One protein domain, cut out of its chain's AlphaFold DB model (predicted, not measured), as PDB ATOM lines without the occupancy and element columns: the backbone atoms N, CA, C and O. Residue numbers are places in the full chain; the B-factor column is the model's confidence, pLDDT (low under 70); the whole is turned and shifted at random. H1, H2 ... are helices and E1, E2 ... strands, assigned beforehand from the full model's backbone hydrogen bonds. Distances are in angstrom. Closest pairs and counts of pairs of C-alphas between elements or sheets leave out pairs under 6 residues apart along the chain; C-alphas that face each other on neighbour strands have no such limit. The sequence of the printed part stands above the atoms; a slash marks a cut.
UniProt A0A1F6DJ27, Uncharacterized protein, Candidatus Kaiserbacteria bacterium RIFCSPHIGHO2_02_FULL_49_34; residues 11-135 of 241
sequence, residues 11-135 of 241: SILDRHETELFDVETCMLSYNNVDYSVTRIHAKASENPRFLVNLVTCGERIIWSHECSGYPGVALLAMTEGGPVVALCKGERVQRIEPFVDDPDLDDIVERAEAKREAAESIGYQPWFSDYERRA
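This is residues 11 to 135 of the 241 residues of an uncharacterized protein of Candidatus Kaiserbacteria bacterium RIFCSPHIGHO2_02_FULL_49_34 (UniProt A0A1F6DJ27). A strongly twisted slab of five strands, E1 to E5, is only partly face to face with a smaller sheet, E6 to E8, which curls round the helix H3. H3 covers the face of the small sheet turned away from the large one, and H2 and H4 pack on H3's first turns, at the far end from E1. The 125 printed residues hold eight named strands and four named helices in the order E1 E2 E3 E4 E5 H1 E6 E7 E8 H2 H3 H4, a mixed class; both sheets are antiparallel and run in chain order. The whole is compact, with a radius of gyration of the C-alphas of 14.6 A and spans of 47 by 34 by 24 A.

Find C-alpha 11 at (95.345, 57.561, 121.921), where E1, residues 11 to 17, begins. E2, residues 21 to 30, covers 27.3 A, and E3, residues 33 to 42, covers 28.9 A. E4 is residues 51 to 57 and E5 is 60 to 64; H1, residues 65 to 68, follows. The second sheet has E6, residues 73 to 79, E7, 82 to 88, and E8, 92 to 98. After H2, residues 103 to 106, look for C-alpha 108 at (72.036, 39.523, 135.245); from there H3, residues 108 to 121, runs 19.9 A. H4, residues 130 to 135, ends at C-alpha 135 (67.630, 39.619, 140.576).

Start in the large sheet, a meander, each strand the antiparallel neighbour of the one before: look for N 13 and O 25 at 2.9 A for E1 and E2, N 26 and O 37 at 2.8 A for E2 and E3, N 38 and O 54 at 2.8 A for E3 and E4, and N 55 and O 63 at 2.8 A for E4 and E5. E6, E7 and E8 form a second meander, with N 75 and O 86 at 2.9 A and N 87 and O 95 at 2.8 A. The two sheets make a sandwich, two sheets face to face, their strands at 18 degrees; the closest C-alphas of E4 and E6, Val 52 and Ala 74, are 5.2 A apart. H1 only grazes each sheet. H3 is on the sheet E6 E7 E8, making two layers, helix on one face; its closest C-alpha to E6 is Ala 118, 5.2 A from that of Ala 77. H2 and H3 touch only at the corner, C-alphas 105 and 111 being closest at 4.7 A. H3, with residues 108 to 112 alone, touches H4, C-alphas 108 and 132 being closest at 6.1 A. In H3 and H4 every O i to N i+4 pair is within hydrogen-bond range; H1 and H2 are too short for such a pair.

The C-alphas farthest apart, those of Glu 19 and Arg 134, are 47.4 A apart. The printed part has no cut, and no link is long; E3 to E4 and H3 to H4 are short, the others tight. Mean pLDDT of the printed part is 91.6, and no printed residue is under 70.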
ATOM      1  N   SER A  11      94.454  56.742 122.748       91.50
ATOM      2  CA  SER A  11      95.345  57.561 121.921       91.50
ATOM      3  C   SER A  11      94.638  57.969 120.631       91.50
ATOM      4  O   SER A  11      94.051  57.131 119.956       91.50
ATOM      5  N   ILE A  12      94.688  59.248 120.262       92.25
ATOM      6  CA  ILE A  12      94.083  59.733 119.012       92.25
ATOM      7  C   ILE A  12      95.044  59.424 117.860       92.25
ATOM      8  O   ILE A  12      96.205  59.823 117.911       92.25
ATOM      9  N   LEU A  13      94.564  58.705 116.843       90.88
ATOM     10  CA  LEU A  13      95.348  58.353 115.655       90.88
ATOM     11  C   LEU A  13      95.114  59.337 114.516       90.88
ATOM     12  O   LEU A  13      96.057  59.763 113.858       90.88
ATOM     13  N   ASP A  14      93.848  59.675 114.290       91.94
ATOM     14  CA  ASP A  14      93.427  60.556 113.213       91.94
ATOM     15  C   ASP A  14      92.235  61.402 113.653       91.94
ATOM     16  O   ASP A  14      91.411  60.977 114.474       91.94
ATOM     17  N   ARG A  15      92.152  62.610 113.099       91.38
ATOM     18  CA  ARG A  15      91.086  63.564 113.377       91.38
ATOM     19  C   ARG A  15      90.669  64.245 112.087       91.38
ATOM     20  O   ARG A  15      91.458  64.934 111.444       91.38
ATOM     21  N   HIS A  16      89.397  64.088 111.757       91.38
ATOM     22  CA  HIS A  16      88.769  64.736 110.624       91.38
ATOM     23  C   HIS A  16      87.731  65.739 111.116       91.38
ATOM     24  O   HIS A  16      86.736  65.373 111.744       91.38
ATOM     25  N   GLU A  17      87.965  67.013 110.827       90.06
ATOM     26  CA  GLU A  17      87.060  68.091 111.207       90.06
ATOM     27  C   GLU A  17      86.247  68.558 110.006       90.06
ATOM     28  O   GLU A  17      86.780  68.858 108.938       90.06
ATOM     29  N   THR A  18      84.942  68.673 110.213       89.88
ATOM     30  CA  THR A  18      84.002  69.282 109.271       89.88
ATOM     31  C   THR A  18      83.375  70.526 109.903       89.88
ATOM     32  O   THR A  18      83.614  70.844 111.073       89.88
ATOM     33  N   GLU A  19      82.547  71.249 109.149       87.00
ATOM     34  CA  GLU A  19      81.792  72.392 109.685       87.00
ATOM     35  C   GLU A  19      80.802  71.978 110.786       87.00
ATOM     36  O   GLU A  19      80.519  72.762 111.689       87.00
ATOM     37  N   LEU A  20      80.301  70.740 110.740       88.88
ATOM     38  CA  LEU A  20      79.230  70.257 111.618       88.88
ATOM     39  C   LEU A  20      79.721  69.282 112.698       88.88
ATOM     40  O   LEU A  20      79.154  69.237 113.792       88.88
ATOM     41  N   PHE A  21      80.769  68.513 112.408       90.62
ATOM     42  CA  PHE A  21      81.230  67.404 113.243       90.62
ATOM     43  C   PHE A  21      82.752  67.340 113.335       90.62
ATOM     44  O   PHE A  21      83.446  67.600 112.350       90.62
ATOM     45  N   ASP A  22      83.241  66.897 114.487       90.81
ATOM     46  CA  ASP A  22      84.594  66.383 114.670       90.81
ATOM     47  C   ASP A  22      84.523  64.860 114.749       90.81
ATOM     48  O   ASP A  22      83.800  64.302 115.579       90.81
ATOM     49  N   VAL A  23      85.264  64.182 113.880       92.94
ATOM     50  CA  VAL A  23      85.389  62.726 113.880       92.94
ATOM     51  C   VAL A  23      86.803  62.376 114.307       92.94
ATOM     52  O   VAL A  23      87.772  62.849 113.718       92.94
ATOM     53  N   GLU A  24      86.925  61.537 115.326       94.06
ATOM     54  CA  GLU A  24      88.210  61.043 115.804       94.06
ATOM     55  C   GLU A  24      88.256  59.525 115.686       94.06
ATOM     56  O   GLU A  24      87.336  58.821 116.114       94.06
ATOM     57  N   THR A  25      89.352  59.025 115.123       93.62
ATOM     58  CA  THR A  25      89.708  57.610 115.188       93.62
ATOM     59  C   THR A  25      90.783  57.453 116.247       93.62
ATOM     60  O   THR A  25      91.837  58.091 116.189       93.62
ATOM     61  N   CYS A  26      90.507  56.625 117.244       93.88
ATOM     62  CA  CYS A  26      91.360  56.429 118.400       93.88
ATOM     63  C   CYS A  26      91.788  54.968 118.511       93.88
ATOM     64  O   CYS A  26      91.022  54.072 118.174       93.88
ATOM     65  N   MET A  27      92.981  54.736 119.047       94.62
ATOM     66  CA  MET A  27      93.383  53.438 119.568       94.62
ATOM     67  C   MET A  27      93.135  53.408 121.071       94.62
ATOM     68  O   MET A  27      93.586  54.305 121.779       94.62
ATOM     69  N   LEU A  28      92.450  52.389 121.564       94.38
ATOM     70  CA  LEU A  28      92.305  52.093 122.981       94.38
ATOM     71  C   LEU A  28      93.078  50.814 123.284       94.38
ATOM     72  O   LEU A  28      92.694  49.753 122.804       94.38
ATOM     73  N   SER A  29      94.140  50.905 124.081       91.94
ATOM     74  CA  SER A  29      94.897  49.723 124.509       91.94
ATOM     75  C   SER A  29      94.424  49.262 125.886       91.94
ATOM     76  O   SER A  29      94.474  50.029 126.852       91.94
ATOM     77  N   TYR A  30      93.953  48.018 125.984       91.44
ATOM     78  CA  TYR A  30      93.488  47.401 127.228       91.44
ATOM     79  C   TYR A  30      93.899  45.926 127.273       91.44
ATOM     80  O   TYR A  30      93.679  45.190 126.317       91.44
ATOM     81  N   ASN A  31      94.523  45.482 128.371       88.81
ATOM     82  CA  ASN A  31      95.014  44.105 128.549       88.81
ATOM     83  C   ASN A  31      95.852  43.557 127.366       88.81
ATOM     84  O   ASN A  31      95.746  42.387 127.010       88.81
ATOM     85  N   ASN A  32      96.722  44.393 126.784       87.75
ATOM     86  CA  ASN A  32      97.538  44.089 125.592       87.75
ATOM     87  C   ASN A  32      96.727  43.805 124.313       87.75
ATOM     88  O   ASN A  32      97.246  43.195 123.377       87.75
ATOM     89  N   VAL A  33      95.469  44.240 124.273       90.81
ATOM     90  CA  VAL A  33      94.623  44.225 123.083       90.81
ATOM     91  C   VAL A  33      94.343  45.665 122.676       90.81
ATOM     92  O   VAL A  33      93.957  46.498 123.495       90.81
ATOM     93  N   ASP A  34      94.551  45.943 121.394       93.81
ATOM     94  CA  ASP A  34      94.365  47.260 120.806       93.81
ATOM     95  C   ASP A  34      93.031  47.315 120.055       93.81
ATOM     96  O   ASP A  34      92.782  46.563 119.108       93.81
ATOM     97  N   TYR A  35      92.168  48.227 120.491       95.31
ATOM     98  CA  TYR A  35      90.840  48.454 119.941       95.31
ATOM     99  C   TYR A  35      90.815  49.764 119.163       95.31
ATOM    100  O   TYR A  35      91.170  50.814 119.695       95.31
ATOM    101  N   SER A  36      90.334  49.738 117.925       96.06
ATOM    102  CA  SER A  36      90.093  50.963 117.164       96.06
ATOM    103  C   SER A  36      88.677  51.464 117.435       96.06
ATOM    104  O   SER A  36      87.696  50.745 117.221       96.06
ATOM    105  N   VAL A  37      88.577  52.697 117.933       96.12
ATOM    106  CA  VAL A  37      87.335  53.363 118.330       96.12
ATOM    107  C   VAL A  37      87.142  54.606 117.470       96.12
ATOM    108  O   VAL A  37      87.908  55.563 117.569       96.12
ATOM    109  N   THR A  38      86.090  54.627 116.657       95.19
ATOM    110  CA  THR A  38      85.660  55.824 115.927       95.19
ATOM    111  C   THR A  38      84.587  56.538 116.727       95.19
ATOM    112  O   THR A  38      83.560  55.947 117.081       95.19
ATOM    113  N   ARG A  39      84.800  57.826 116.988       93.81
ATOM    114  CA  ARG A  39      83.906  58.653 117.793       93.81
ATOM    115  C   ARG A  39      83.613  59.992 117.122       93.81
ATOM    116  O   ARG A  39      84.448  60.523 116.397       93.81
ATOM    117  N   ILE A  40      82.417  60.522 117.350       92.75
ATOM    118  CA  ILE A  40      81.871  61.692 116.656       92.75
ATOM    119  C   ILE A  40      81.389  62.708 117.687       92.75
ATOM    120  O   ILE A  40      80.627  62.371 118.589       92.75
ATOM    121  N   HIS A  41      81.790  63.962 117.538       89.88
ATOM    122  CA  HIS A  41      81.286  65.084 118.318       89.88
ATOM    123  C   HIS A  41      80.610  66.090 117.385       89.88
ATOM    124  O   HIS A  41      81.209  66.553 116.418       89.88
ATOM    125  N   ALA A  42      79.347  66.422 117.652       87.00
ATOM    126  CA  ALA A  42      78.636  67.446 116.894       87.00
ATOM    127  C   ALA A  42      78.965  68.831 117.458       87.00
ATOM    128  O   ALA A  42      78.701  69.091 118.627       87.00
ATOM    129  N   LYS A  43      79.467  69.751 116.628       86.25
ATOM    130  CA  LYS A  43      79.882  71.098 117.074       86.25
ATOM    131  C   LYS A  43      78.726  71.951 117.601       86.25
ATOM    132  O   LYS A  43      78.943  72.851 118.401       86.25
ATOM    133  N   ALA A  44      77.505  71.662 117.156       83.38
ATOM    134  CA  ALA A  44      76.284  72.311 117.631       83.38
ATOM    135  C   ALA A  44      75.742  71.720 118.951       83.38
ATOM    136  O   ALA A  44      74.755  72.225 119.480       83.38
ATOM    137  N   SER A  45      76.332  70.632 119.457       79.50
ATOM    138  CA  SER A  45      75.913  69.997 120.707       79.50
ATOM    139  C   SER A  45      76.347  70.837 121.906       79.50
ATOM    140  O   SER A  45      77.511  71.205 122.026       79.50
ATOM    141  N   GLU A  46      75.429  71.069 122.845       74.44
ATOM    142  CA  GLU A  46      75.773  71.619 124.166       74.44
ATOM    143  C   GLU A  46      76.550  70.605 125.024       74.44
ATOM    144  O   GLU A  46      77.229  70.977 125.979       74.44
ATOM    145  N   ASN A  47      76.471  69.313 124.686       73.94
ATOM    146  CA  ASN A  47      77.223  68.258 125.347       73.94
ATOM    147  C   ASN A  47      78.602  68.106 124.676       73.94
ATOM    148  O   ASN A  47      78.637  67.685 123.516       73.94
ATOM    149  N   PRO A  48      79.716  68.365 125.391       72.81
ATOM    150  CA  PRO A  48      81.072  68.339 124.834       72.81
ATOM    151  C   PRO A  48      81.612  66.918 124.582       72.81
ATOM    152  O   PRO A  48      82.800  66.731 124.319       72.81
ATOM    153  N   ARG A  49      80.781  65.883 124.748       81.81
ATOM    154  CA  ARG A  49      81.211  64.483 124.700       81.81
ATOM    155  C   ARG A  49      81.162  63.920 123.290       81.81
ATOM    156  O   ARG A  49      80.191  64.095 122.560       81.81
ATOM    157  N   PHE A  50      82.188  63.146 122.964       85.69
ATOM    158  CA  PHE A  50      82.211  62.326 121.765       85.69
ATOM    159  C   PHE A  50      81.296  61.107 121.922       85.69
ATOM    160  O   PHE A  50      81.385  60.369 122.905       85.69
ATOM    161  N   LEU A  51      80.453  60.887 120.920       92.19
ATOM    162  CA  LEU A  51      79.611  59.710 120.782       92.19
ATOM    163  C   LEU A  51      80.393  58.598 120.086       92.19
ATOM    164  O   LEU A  51      81.035  58.835 119.067       92.19
ATOM    165  N   VAL A  52      80.333  57.381 120.610       94.25
ATOM    166  CA  VAL A  52      80.958  56.216 119.978       94.25
ATOM    167  C   VAL A  52      80.126  55.807 118.764       94.25
ATOM    168  O   VAL A  52      78.917  55.616 118.876       94.25
ATOM    169  N   ASN A  53      80.774  55.666 117.610       93.94
ATOM    170  CA  ASN A  53      80.136  55.216 116.374       93.94
ATOM    171  C   ASN A  53      80.501  53.765 116.035       93.94
ATOM    172  O   ASN A  53      79.630  52.983 115.668       93.94
ATOM    173  N   LEU A  54      81.779  53.400 116.172       95.69
ATOM    174  CA  LEU A  54      82.297  52.085 115.793       95.69
ATOM    175  C   LEU A  54      83.431  51.662 116.732       95.69
ATOM    176  O   LEU A  54      84.282  52.479 117.080       95.69
ATOM    177  N   VAL A  55      83.452  50.383 117.098       96.31
ATOM    178  CA  VAL A  55      84.523  49.723 117.851       96.31
ATOM    179  C   VAL A  55      84.931  48.453 117.113       96.31
ATOM    180  O   VAL A  55      84.096  47.594 116.817       96.31
ATOM    181  N   THR A  56      86.225  48.318 116.836       96.00
ATOM    182  CA  THR A  56      86.809  47.160 116.146       96.00
ATOM    183  C   THR A  56      88.047  46.644 116.873       96.00
ATOM    184  O   THR A  56      88.741  47.398 117.552       96.00
ATOM    185  N   CYS A  57      88.333  45.354 116.716       94.38
ATOM    186  CA  CYS A  57      89.575  44.714 117.144       94.38
ATOM    187  C   CYS A  57      90.123  43.910 115.961       94.38
ATOM    188  O   CYS A  57      89.554  42.884 115.577       94.38
ATOM    189  N   GLY A  58      91.203  44.400 115.346       91.00
ATOM    190  CA  GLY A  58      91.654  43.905 114.044       91.00
ATOM    191  C   GLY A  58      90.559  44.080 112.987       91.00
ATOM    192  O   GLY A  58      90.059  45.181 112.785       91.00
ATOM    193  N   GLU A  59      90.156  42.987 112.339       91.12
ATOM    194  CA  GLU A  59      89.084  42.986 111.328       91.12
ATOM    195  C   GLU A  59      87.679  42.751 111.922       91.12
ATOM    196  O   GLU A  59      86.676  42.868 111.216       91.12
ATOM    197  N   ARG A  60      87.571  42.414 113.218       93.12
ATOM    198  CA  ARG A  60      86.285  42.122 113.877       93.12
ATOM    199  C   ARG A  60      85.618  43.413 114.344       93.12
ATOM    200  O   ARG A  60      86.206  44.178 115.108       93.12
ATOM    201  N   ILE A  61      84.354  43.599 113.970       94.06
ATOM    202  CA  ILE A  61      83.477  44.608 114.576       94.06
ATOM    203  C   ILE A  61      83.005  44.074 115.925       94.06
ATOM    204  O   ILE A  61      82.353  43.033 115.993       94.06
ATOM    205  N   ILE A  62      83.351  44.788 116.991       93.81
ATOM    206  CA  ILE A  62      82.860  44.508 118.343       93.81
ATOM    207  C   ILE A  62      81.505  45.173 118.517       93.81
ATOM    208  O   ILE A  62      80.546  44.547 118.956       93.81
ATOM    209  N   TRP A  63      81.414  46.442 118.122       95.69
ATOM    210  CA  TRP A  63      80.186  47.204 118.238       95.69
ATOM    211  C   TRP A  63      80.100  48.291 117.168       95.69
ATOM    212  O   TRP A  63      81.101  48.910 116.824       95.69
ATOM    213  N   SER A  64      78.897  48.541 116.655       94.56
ATOM    214  CA  SER A  64      78.606  49.610 115.697       94.56
ATOM    215  C   SER A  64      77.247  50.220 116.012       94.56
ATOM    216  O   SER A  64      76.275  49.488 116.220       94.56
ATOM    217  N   HIS A  65      77.169  51.552 116.014       91.50
ATOM    218  CA  HIS A  65      75.925  52.282 116.255       91.50
ATOM    219  C   HIS A  65      74.864  51.897 115.218       91.50
ATOM    220  O   HIS A  65      73.771  51.470 115.595       91.50
ATOM    221  N   GLU A  66      75.237  51.905 113.935       88.06
ATOM    222  CA  GLU A  66      74.365  51.547 112.812       88.06
ATOM    223  C   GLU A  66      73.821  50.116 112.936       88.06
ATOM    224  O   GLU A  66      72.620  49.887 112.787       88.06
ATOM    225  N   CYS A  67      74.680  49.151 113.280       85.06
ATOM    226  CA  CYS A  67      74.273  47.748 113.409       85.06
ATOM    227  C   CYS A  67      73.451  47.476 114.677       85.06
ATOM    228  O   CYS A  67      72.674  46.524 114.710       85.06
ATOM    229  N   SER A  68      73.623  48.284 115.727       85.81
ATOM    230  CA  SER A  68      72.937  48.084 117.009       85.81
ATOM    231  C   SER A  68      71.450  48.444 116.968       85.81
ATOM    232  O   SER A  68      70.679  47.956 117.797       85.81
ATOM    233  N   GLY A  69      71.046  49.332 116.050       85.12
ATOM    234  CA  GLY A  69      69.688  49.881 115.995       85.12
ATOM    235  C   GLY A  69      69.264  50.631 117.267       85.12
ATOM    236  O   GLY A  69      68.068  50.825 117.492       85.12
ATOM    237  N   TYR A  70      70.208  51.023 118.133       86.12
ATOM    238  CA  TYR A  70      69.893  51.689 119.392       86.12
ATOM    239  C   TYR A  70      69.491  53.156 119.145       86.12
ATOM    240  O   TYR A  70      70.291  53.930 118.625       86.12
ATOM    241  N   PRO A  71      68.285  53.593 119.556       83.25
ATOM    242  CA  PRO A  71      67.769  54.929 119.239       83.25
ATOM    243  C   PRO A  71      68.342  56.049 120.127       83.25
ATOM    244  O   PRO A  71      67.834  57.169 120.106       83.25
ATOM    245  N   GLY A  72      69.324  55.743 120.978       86.94
ATOM    246  CA  GLY A  72      69.951  56.693 121.890       86.94
ATOM    247  C   GLY A  72      71.395  57.010 121.515       86.94
ATOM    248  O   GLY A  72      71.840  56.791 120.386       86.94
ATOM    249  N   VAL A  73      72.131  57.537 122.488       90.81
ATOM    250  CA  VAL A  73      73.543  57.895 122.329       90.81
ATOM    251  C   VAL A  73      74.434  56.803 122.904       90.81
ATOM    252  O   VAL A  73      74.062  56.143 123.872       90.81
ATOM    253  N   ALA A  74      75.610  56.621 122.319       94.69
ATOM    254  CA  ALA A  74      76.610  55.676 122.789       94.69
ATOM    255  C   ALA A  74      77.827  56.443 123.305       94.69
ATOM    256  O   ALA A  74      78.340  57.321 122.614       94.69
ATOM    257  N   LEU A  75      78.276  56.135 124.517       94.12
ATOM    258  CA  LEU A  75      79.416  56.782 125.165       94.12
ATOM    259  C   LEU A  75      80.448  55.732 125.564       94.12
ATOM    260  O   LEU A  75      80.094  54.601 125.888       94.12
ATOM    261  N   LEU A  76      81.722  56.112 125.552       95.00
ATOM    262  CA  LEU A  76      82.790  55.255 126.050       95.00
ATOM    263  C   LEU A  76      82.832  55.352 127.580       95.00
ATOM    264  O   LEU A  76      82.900  56.457 128.120       95.00
ATOM    265  N   ALA A  77      82.764  54.208 128.257       95.06
ATOM    266  CA  ALA A  77      82.725  54.095 129.713       95.06
ATOM    267  C   ALA A  77      83.720  53.029 130.193       95.06
ATOM    268  O   ALA A  77      84.124  52.159 129.419       95.06
ATOM    269  N   MET A  78      84.125  53.113 131.460       93.12
ATOM    270  CA  MET A  78      85.022  52.142 132.089       93.12
ATOM    271  C   MET A  78      84.292  51.454 133.243       93.12
ATOM    272  O   MET A  78      83.675  52.135 134.059       93.12
ATOM    273  N   THR A  79      84.374  50.130 133.297       94.19
ATOM    274  CA  THR A  79      83.939  49.293 134.426       94.19
ATOM    275  C   THR A  79      85.158  48.613 135.049       94.19
ATOM    276  O   THR A  79      86.268  48.715 134.515       94.19
ATOM    277  N   GLU A  80      84.981  47.900 136.159       89.88
ATOM    278  CA  GLU A  80      86.044  47.069 136.738       89.88
ATOM    279  C   GLU A  80      86.494  45.965 135.762       89.88
ATOM    280  O   GLU A  80      87.692  45.711 135.619       89.88
ATOM    281  N   GLY A  81      85.546  45.391 135.011       87.56
ATOM    282  CA  GLY A  81      85.796  44.393 133.959       87.56
ATOM    283  C   GLY A  81      86.405  44.945 132.658       87.56
ATOM    284  O   GLY A  81      86.808  44.168 131.794       87.56
ATOM    285  N   GLY A  82      86.502  46.271 132.501       92.00
ATOM    286  CA  GLY A  82      87.183  46.915 131.374       92.00
ATOM    287  C   GLY A  82      86.344  47.933 130.594       92.00
ATOM    288  O   GLY A  82      85.343  48.458 131.086       92.00
ATOM    289  N   PRO A  83      86.775  48.298 129.372       94.94
ATOM    290  CA  PRO A  83      86.086  49.302 128.579       94.94
ATOM    291  C   PRO A  83      84.782  48.761 127.988       94.94
ATOM    292  O   PRO A  83      84.715  47.642 127.471       94.94
ATOM    293  N   VAL A  84      83.743  49.595 128.023       96.12
ATOM    294  CA  VAL A  84      82.414  49.272 127.496       96.12
ATOM    295  C   VAL A  84      81.847  50.433 126.679       96.12
ATOM    296  O   VAL A  84      82.167  51.605 126.903       96.12
ATOM    297  N   VAL A  85      80.945  50.119 125.749       96.25
ATOM    298  CA  VAL A  85      80.040  51.107 125.155       96.25
ATOM    299  C   VAL A  85      78.796  51.214 126.035       96.25
ATOM    300  O   VAL A  85      78.001  50.279 126.125       96.25
ATOM    301  N   ALA A  86      78.607  52.364 126.674       96.19
ATOM    302  CA  ALA A  86      77.406  52.687 127.430       96.19
ATOM    303  C   ALA A  86      76.326  53.253 126.498       96.19
ATOM    304  O   ALA A  86      76.505  54.305 125.881       96.19
ATOM    305  N   LEU A  87      75.193  52.558 126.408       95.75
ATOM    306  CA  LEU A  87      74.036  52.946 125.606       95.75
ATOM    307  C   LEU A  87      73.052  53.732 126.471       95.75
ATOM    308  O   LEU A  87      72.438  53.195 127.403       95.75
ATOM    309  N   CYS A  88      72.910  55.014 126.154       94.38
ATOM    310  CA  CYS A  88      72.217  55.988 126.980       94.38
ATOM    311  C   CYS A  88      70.972  56.565 126.302       94.38
ATOM    312  O   CYS A  88      70.980  56.930 125.121       94.38
ATOM    313  N   LYS A  89      69.914  56.756 127.094       92.12
ATOM    314  CA  LYS A  89      68.720  57.515 126.703       92.12
ATOM    315  C   LYS A  89      68.510  58.658 127.689       92.12
ATOM    316  O   LYS A  89      68.103  58.431 128.829       92.12
ATOM    317  N   GLY A  90      68.791  59.883 127.244       88.62
ATOM    318  CA  GLY A  90      69.010  61.008 128.157       88.62
ATOM    319  C   GLY A  90      70.239  60.751 129.035       88.62
ATOM    320  O   GLY A  90      71.166  60.064 128.616       88.62
ATOM    321  N   GLU A  91      70.217  61.220 130.281       91.44
ATOM    322  CA  GLU A  91      71.305  61.020 131.259       91.44
ATOM    323  C   GLU A  91      71.225  59.663 131.981       91.44
ATOM    324  O   GLU A  91      71.544  59.539 133.166       91.44
ATOM    325  N   ARG A  92      70.728  58.635 131.282       95.19
ATOM    326  CA  ARG A  92      70.545  57.296 131.841       95.19
ATOM    327  C   ARG A  92      71.184  56.217 130.989       95.19
ATOM    328  O   ARG A  92      70.803  56.073 129.828       95.19
ATOM    329  N   VAL A  93      72.056  55.410 131.590       96.56
ATOM    330  CA  VAL A  93      72.615  54.203 130.965       96.56
ATOM    331  C   VAL A  93      71.578  53.090 131.024       96.56
ATOM    332  O   VAL A  93      71.169  52.670 132.106       96.56
ATOM    333  N   GLN A  94      71.128  52.616 129.867       95.25
ATOM    334  CA  GLN A  94      70.125  51.552 129.772       95.25
ATOM    335  C   GLN A  94      70.749  50.183 129.533       95.25
ATOM    336  O   GLN A  94      70.240  49.182 130.036       95.25
ATOM    337  N   ARG A  95      71.836  50.148 128.762       94.56
ATOM    338  CA  ARG A  95      72.518  48.928 128.337       94.56
ATOM    339  C   ARG A  95      74.009  49.210 128.189       94.56
ATOM    340  O   ARG A  95      74.402  50.352 127.969       94.56
ATOM    341  N   ILE A  96      74.811  48.164 128.320       95.56
ATOM    342  CA  ILE A  96      76.252  48.192 128.083       95.56
ATOM    343  C   ILE A  96      76.621  47.110 127.069       95.56
ATOM    344  O   ILE A  96      75.979  46.052 127.044       95.56
ATOM    345  N   GLU A  97      77.639  47.397 126.263       95.00
ATOM    346  CA  GLU A  97      78.287  46.460 125.341       95.00
ATOM    347  C   GLU A  97      79.780  46.401 125.672       95.00
ATOM    348  O   GLU A  97      80.498  47.373 125.404       95.00
ATOM    349  N   PRO A  98      80.250  45.327 126.319       94.12
ATOM    350  CA  PRO A  98      81.645  45.210 126.708       94.12
ATOM    351  C   PRO A  98      82.547  44.979 125.494       94.12
ATOM    352  O   PRO A  98      82.131  44.418 124.482       94.12
ATOM    353  N   PHE A  99      83.797  45.439 125.583       92.94
ATOM    354  CA  PHE A  99      84.791  45.217 124.525       92.94
ATOM    355  C   PHE A  99      85.376  43.804 124.577       92.94
ATOM    356  O   PHE A  99      85.841  43.275 123.564       92.94
ATOM    357  N   VAL A 100      85.388  43.230 125.778       88.12
ATOM    358  CA  VAL A 100      85.861  41.884 126.077       88.12
ATOM    359  C   VAL A 100      84.637  41.017 126.343       88.12
ATOM    360  O   VAL A 100      83.751  41.413 127.096       88.12
ATOM    361  N   ASP A 101      84.596  39.846 125.715       83.50
ATOM    362  CA  ASP A 101      83.593  38.830 126.022       83.50
ATOM    363  C   ASP A 101      83.904  38.281 127.431       83.50
ATOM    364  O   ASP A 101      84.861  37.524 127.607       83.50
ATOM    365  N   ASP A 102      83.133  38.712 128.430       83.31
ATOM    366  CA  ASP A 102      83.243  38.284 129.828       83.31
ATOM    367  C   ASP A 102      82.049  37.377 130.188       83.31
ATOM    368  O   ASP A 102      80.910  37.858 130.164       83.31
ATOM    369  N   PRO A 103      82.274  36.083 130.495       85.44
ATOM    370  CA  PRO A 103      81.215  35.158 130.894       85.44
ATOM    371  C   PRO A 103      80.439  35.610 132.131       85.44
ATOM    372  O   PRO A 103      79.267  35.264 132.262       85.44
ATOM    373  N   ASP A 104      81.055  36.384 133.026       83.62
ATOM    374  CA  ASP A 104      80.384  36.845 134.241       83.62
ATOM    375  C   ASP A 104      79.273  37.854 133.894       83.62
ATOM    376  O   ASP A 104      78.235  37.890 134.548       83.62
ATOM    377  N   LEU A 105      79.388  38.576 132.770       83.69
ATOM    378  CA  LEU A 105      78.347  39.489 132.271       83.69
ATOM    379  C   LEU A 105      77.137  38.782 131.624       83.69
ATOM    380  O   LEU A 105      76.186  39.465 131.208       83.69
ATOM    381  N   ASP A 106      77.149  37.445 131.539       86.12
ATOM    382  CA  ASP A 106      75.941  36.652 131.282       86.12
ATOM    383  C   ASP A 106      75.044  36.578 132.530       86.12
ATOM    384  O   ASP A 106      73.826  36.404 132.402       86.12
ATOM    385  N   ASP A 107      75.609  36.766 133.730       90.88
ATOM    386  CA  ASP A 107      74.832  36.927 134.953       90.88
ATOM    387  C   ASP A 107      74.158  38.309 134.982       90.88
ATOM    388  O   ASP A 107      74.749  39.364 134.733       90.88
ATOM    389  N   ILE A 108      72.856  38.310 135.265       91.62
ATOM    390  CA  ILE A 108      72.036  39.523 135.245       91.62
ATOM    391  C   ILE A 108      72.435  40.522 136.340       91.62
ATOM    392  O   ILE A 108      72.235  41.727 136.156       91.62
ATOM    393  N   VAL A 109      72.946  40.044 137.477       92.69
ATOM    394  CA  VAL A 109      73.373  40.904 138.575       92.69
ATOM    395  C   VAL A 109      74.713  41.527 138.237       92.69
ATOM    396  O   VAL A 109      74.778  42.754 138.225       92.69
ATOM    397  N   GLU A 110      75.701  40.735 137.833       93.25
ATOM    398  CA  GLU A 110      77.016  41.231 137.400       93.25
ATOM    399  C   GLU A 110      76.882  42.244 136.254       93.25
ATOM    400  O   GLU A 110      77.426  43.351 136.288       93.25
ATOM    401  N   ARG A 111      76.019  41.963 135.271       93.75
ATOM    402  CA  ARG A 111      75.729  42.925 134.199       93.75
ATOM    403  C   ARG A 111      75.094  44.219 134.712       93.75
ATOM    404  O   ARG A 111      75.330  45.298 134.157       93.75
ATOM    405  N   ALA A 112      74.255  44.139 135.741       94.94
ATOM    406  CA  ALA A 112      73.655  45.311 136.364       94.94
ATOM    407  C   ALA A 112      74.670  46.094 137.224       94.94
ATOM    408  O   ALA A 112      74.582  47.324 137.275       94.94
ATOM    409  N   GLU A 113      75.634  45.421 137.848       94.75
ATOM    410  CA  GLU A 113      76.773  46.019 138.562       94.75
ATOM    411  C   GLU A 113      77.651  46.801 137.576       94.75
ATOM    412  O   GLU A 113      77.758  48.024 137.682       94.75
ATOM    413  N   ALA A 114      78.111  46.152 136.504       95.62
ATOM    414  CA  ALA A 114      78.897  46.787 135.448       95.62
ATOM    415  C   ALA A 114      78.153  47.967 134.791       95.62
ATOM    416  O   ALA A 114      78.742  48.992 134.448       95.62
ATOM    417  N   LYS A 115      76.821  47.888 134.650       96.50
ATOM    418  CA  LYS A 115      76.010  49.019 134.165       96.50
ATOM    419  C   LYS A 115      76.007  50.202 135.138       96.50
ATOM    420  O   LYS A 115      75.955  51.351 134.691       96.50
ATOM    421  N   ARG A 116      76.023  49.939 136.448       97.06
ATOM    422  CA  ARG A 116      76.126  50.965 137.497       97.06
ATOM    423  C   ARG A 116      77.479  51.667 137.417       97.06
ATOM    424  O   ARG A 116      77.500  52.893 137.353       97.06
ATOM    425  N   GLU A 117      78.560  50.901 137.333       96.44
ATOM    426  CA  GLU A 117      79.931  51.412 137.199       96.44
ATOM    427  C   GLU A 117      80.112  52.232 135.921       96.44
ATOM    428  O   GLU A 117      80.620  53.352 135.956       96.44
ATOM    429  N   ALA A 118      79.609  51.727 134.791       96.25
ATOM    430  CA  ALA A 118      79.658  52.445 133.526       96.25
ATOM    431  C   ALA A 118      78.949  53.801 133.632       96.25
ATOM    432  O   ALA A 118      79.480  54.809 133.164       96.25
ATOM    433  N   ALA A 119      77.778  53.841 134.278       96.38
ATOM    434  CA  ALA A 119      77.046  55.079 134.526       96.38
ATOM    435  C   ALA A 119      77.838  56.043 135.417       96.38
ATOM    436  O   ALA A 119      77.943  57.219 135.076       96.38
ATOM    437  N   GLU A 120      78.448  55.552 136.494       95.81
ATOM    438  CA  GLU A 120      79.287  56.356 137.385       95.81
ATOM    439  C   GLU A 120      80.510  56.937 136.661       95.81
ATOM    440  O   GLU A 120      80.753  58.142 136.750       95.81
ATOM    441  N   SER A 121      81.207  56.129 135.854       94.06
ATOM    442  CA  SER A 121      82.406  56.549 135.110       94.06
ATOM    443  C   SER A 121      82.145  57.725 134.160       94.06
ATOM    444  O   SER A 121      83.022  58.557 133.923       94.06
ATOM    445  N   ILE A 122      80.916  57.828 133.647       91.88
ATOM    446  CA  ILE A 122      80.479  58.909 132.764       91.88
ATOM    447  C   ILE A 122      79.580  59.925 133.490       91.88
ATOM    448  O   ILE A 122      79.048  60.828 132.847       91.88
ATOM    449  N   GLY A 123      79.386  59.829 134.805       92.06
ATOM    450  CA  GLY A 123      78.555  60.754 135.588       92.06
ATOM    451  C   GLY A 123      77.059  60.736 135.241       92.06
ATOM    452  O   GLY A 123      76.401  61.770 135.335       92.06
ATOM    453  N   TYR A 124      76.529  59.603 134.777       94.50
ATOM    454  CA  TYR A 124      75.114  59.384 134.449       94.50
ATOM    455  C   TYR A 124      74.442  58.495 135.504       94.50
ATOM    456  O   TYR A 124      75.088  57.934 136.384       94.50
ATOM    457  N   GLN A 125      73.119  58.351 135.414       96.88
ATOM    458  CA  GLN A 125      72.366  57.443 136.280       96.88
ATOM    459  C   GLN A 125      72.156  56.082 135.602       96.88
ATOM    460  O   GLN A 125      71.833  56.032 134.414       96.88
ATOM    461  N   PRO A 126      72.266  54.950 136.307       96.75
ATOM    462  CA  PRO A 126      71.882  53.669 135.733       96.75
ATOM    463  C   PRO A 126      70.355  53.553 135.656       96.75
ATOM    464  O   PRO A 126      69.621  53.962 136.560       96.75
ATOM    465  N   TRP A 127      69.848  52.956 134.580       96.69
ATOM    466  CA  TRP A 127      68.458  52.529 134.486       96.69
ATOM    467  C   TRP A 127      68.385  51.008 134.539       96.69
ATOM    468  O   TRP A 127      68.854  50.322 133.632       96.69
ATOM    469  N   PHE A 128      67.763  50.489 135.596       95.50
ATOM    470  CA  PHE A 128      67.498  49.062 135.754       95.50
ATOM    471  C   PHE A 128      66.075  48.715 135.335       95.50
ATOM    472  O   PHE A 128      65.123  49.398 135.739       95.50
ATOM    473  N   SER A 129      65.954  47.629 134.580       93.81
ATOM    474  CA  SER A 129      64.704  46.931 134.312       93.81
ATOM    475  C   SER A 129      64.159  46.268 135.581       93.81
ATOM    476  O   SER A 129      64.877  46.059 136.562       93.81
ATOM    477  N   ASP A 130      62.881  45.893 135.562       94.38
ATOM    478  CA  ASP A 130      62.265  45.199 136.697       94.38
ATOM    479  C   ASP A 130      62.893  43.826 136.969       94.38
ATOM    480  O   ASP A 130      62.867  43.370 138.110       94.38
ATOM    481  N   TYR A 131      63.456  43.171 135.948       92.00
ATOM    482  CA  TYR A 131      64.144  41.886 136.095       92.00
ATOM    483  C   TYR A 131      65.485  42.045 136.805       92.00
ATOM    484  O   TYR A 131      65.732  41.337 137.776       92.00
ATOM    485  N   GLU A 132      66.298  43.020 136.393       93.06
ATOM    486  CA  GLU A 132      67.584  43.316 137.041       93.06
ATOM    487  C   GLU A 132      67.381  43.707 138.509       93.06
ATOM    488  O   GLU A 132      68.052  43.179 139.389       93.06
ATOM    489  N   ARG A 133      66.383  44.555 138.802       93.25
ATOM    490  CA  ARG A 133      66.059  44.926 140.192       93.25
ATOM    491  C   ARG A 133      65.666  43.716 141.035       93.25
ATOM    492  O   ARG A 133      66.088  43.613 142.182       93.25
ATOM    493  N   ARG A 134      64.837  42.818 140.492       92.50
ATOM    494  CA  ARG A 134      64.418  41.603 141.206       92.50
ATOM    495  C   ARG A 134      65.587  40.653 141.434       92.50
ATOM    496  O   ARG A 134      65.680  40.106 142.524       92.50
ATOM    497  N   ALA A 135      66.457  40.474 140.444       92.12
ATOM    498  CA  ALA A 135      67.630  39.619 140.576       92.12
ATOM    499  C   ALA A 135      68.572  40.127 141.676       92.12
ATOM    500  O   ALA A 135      68.887  39.374 142.591       92.12
TER     501      ALA A 135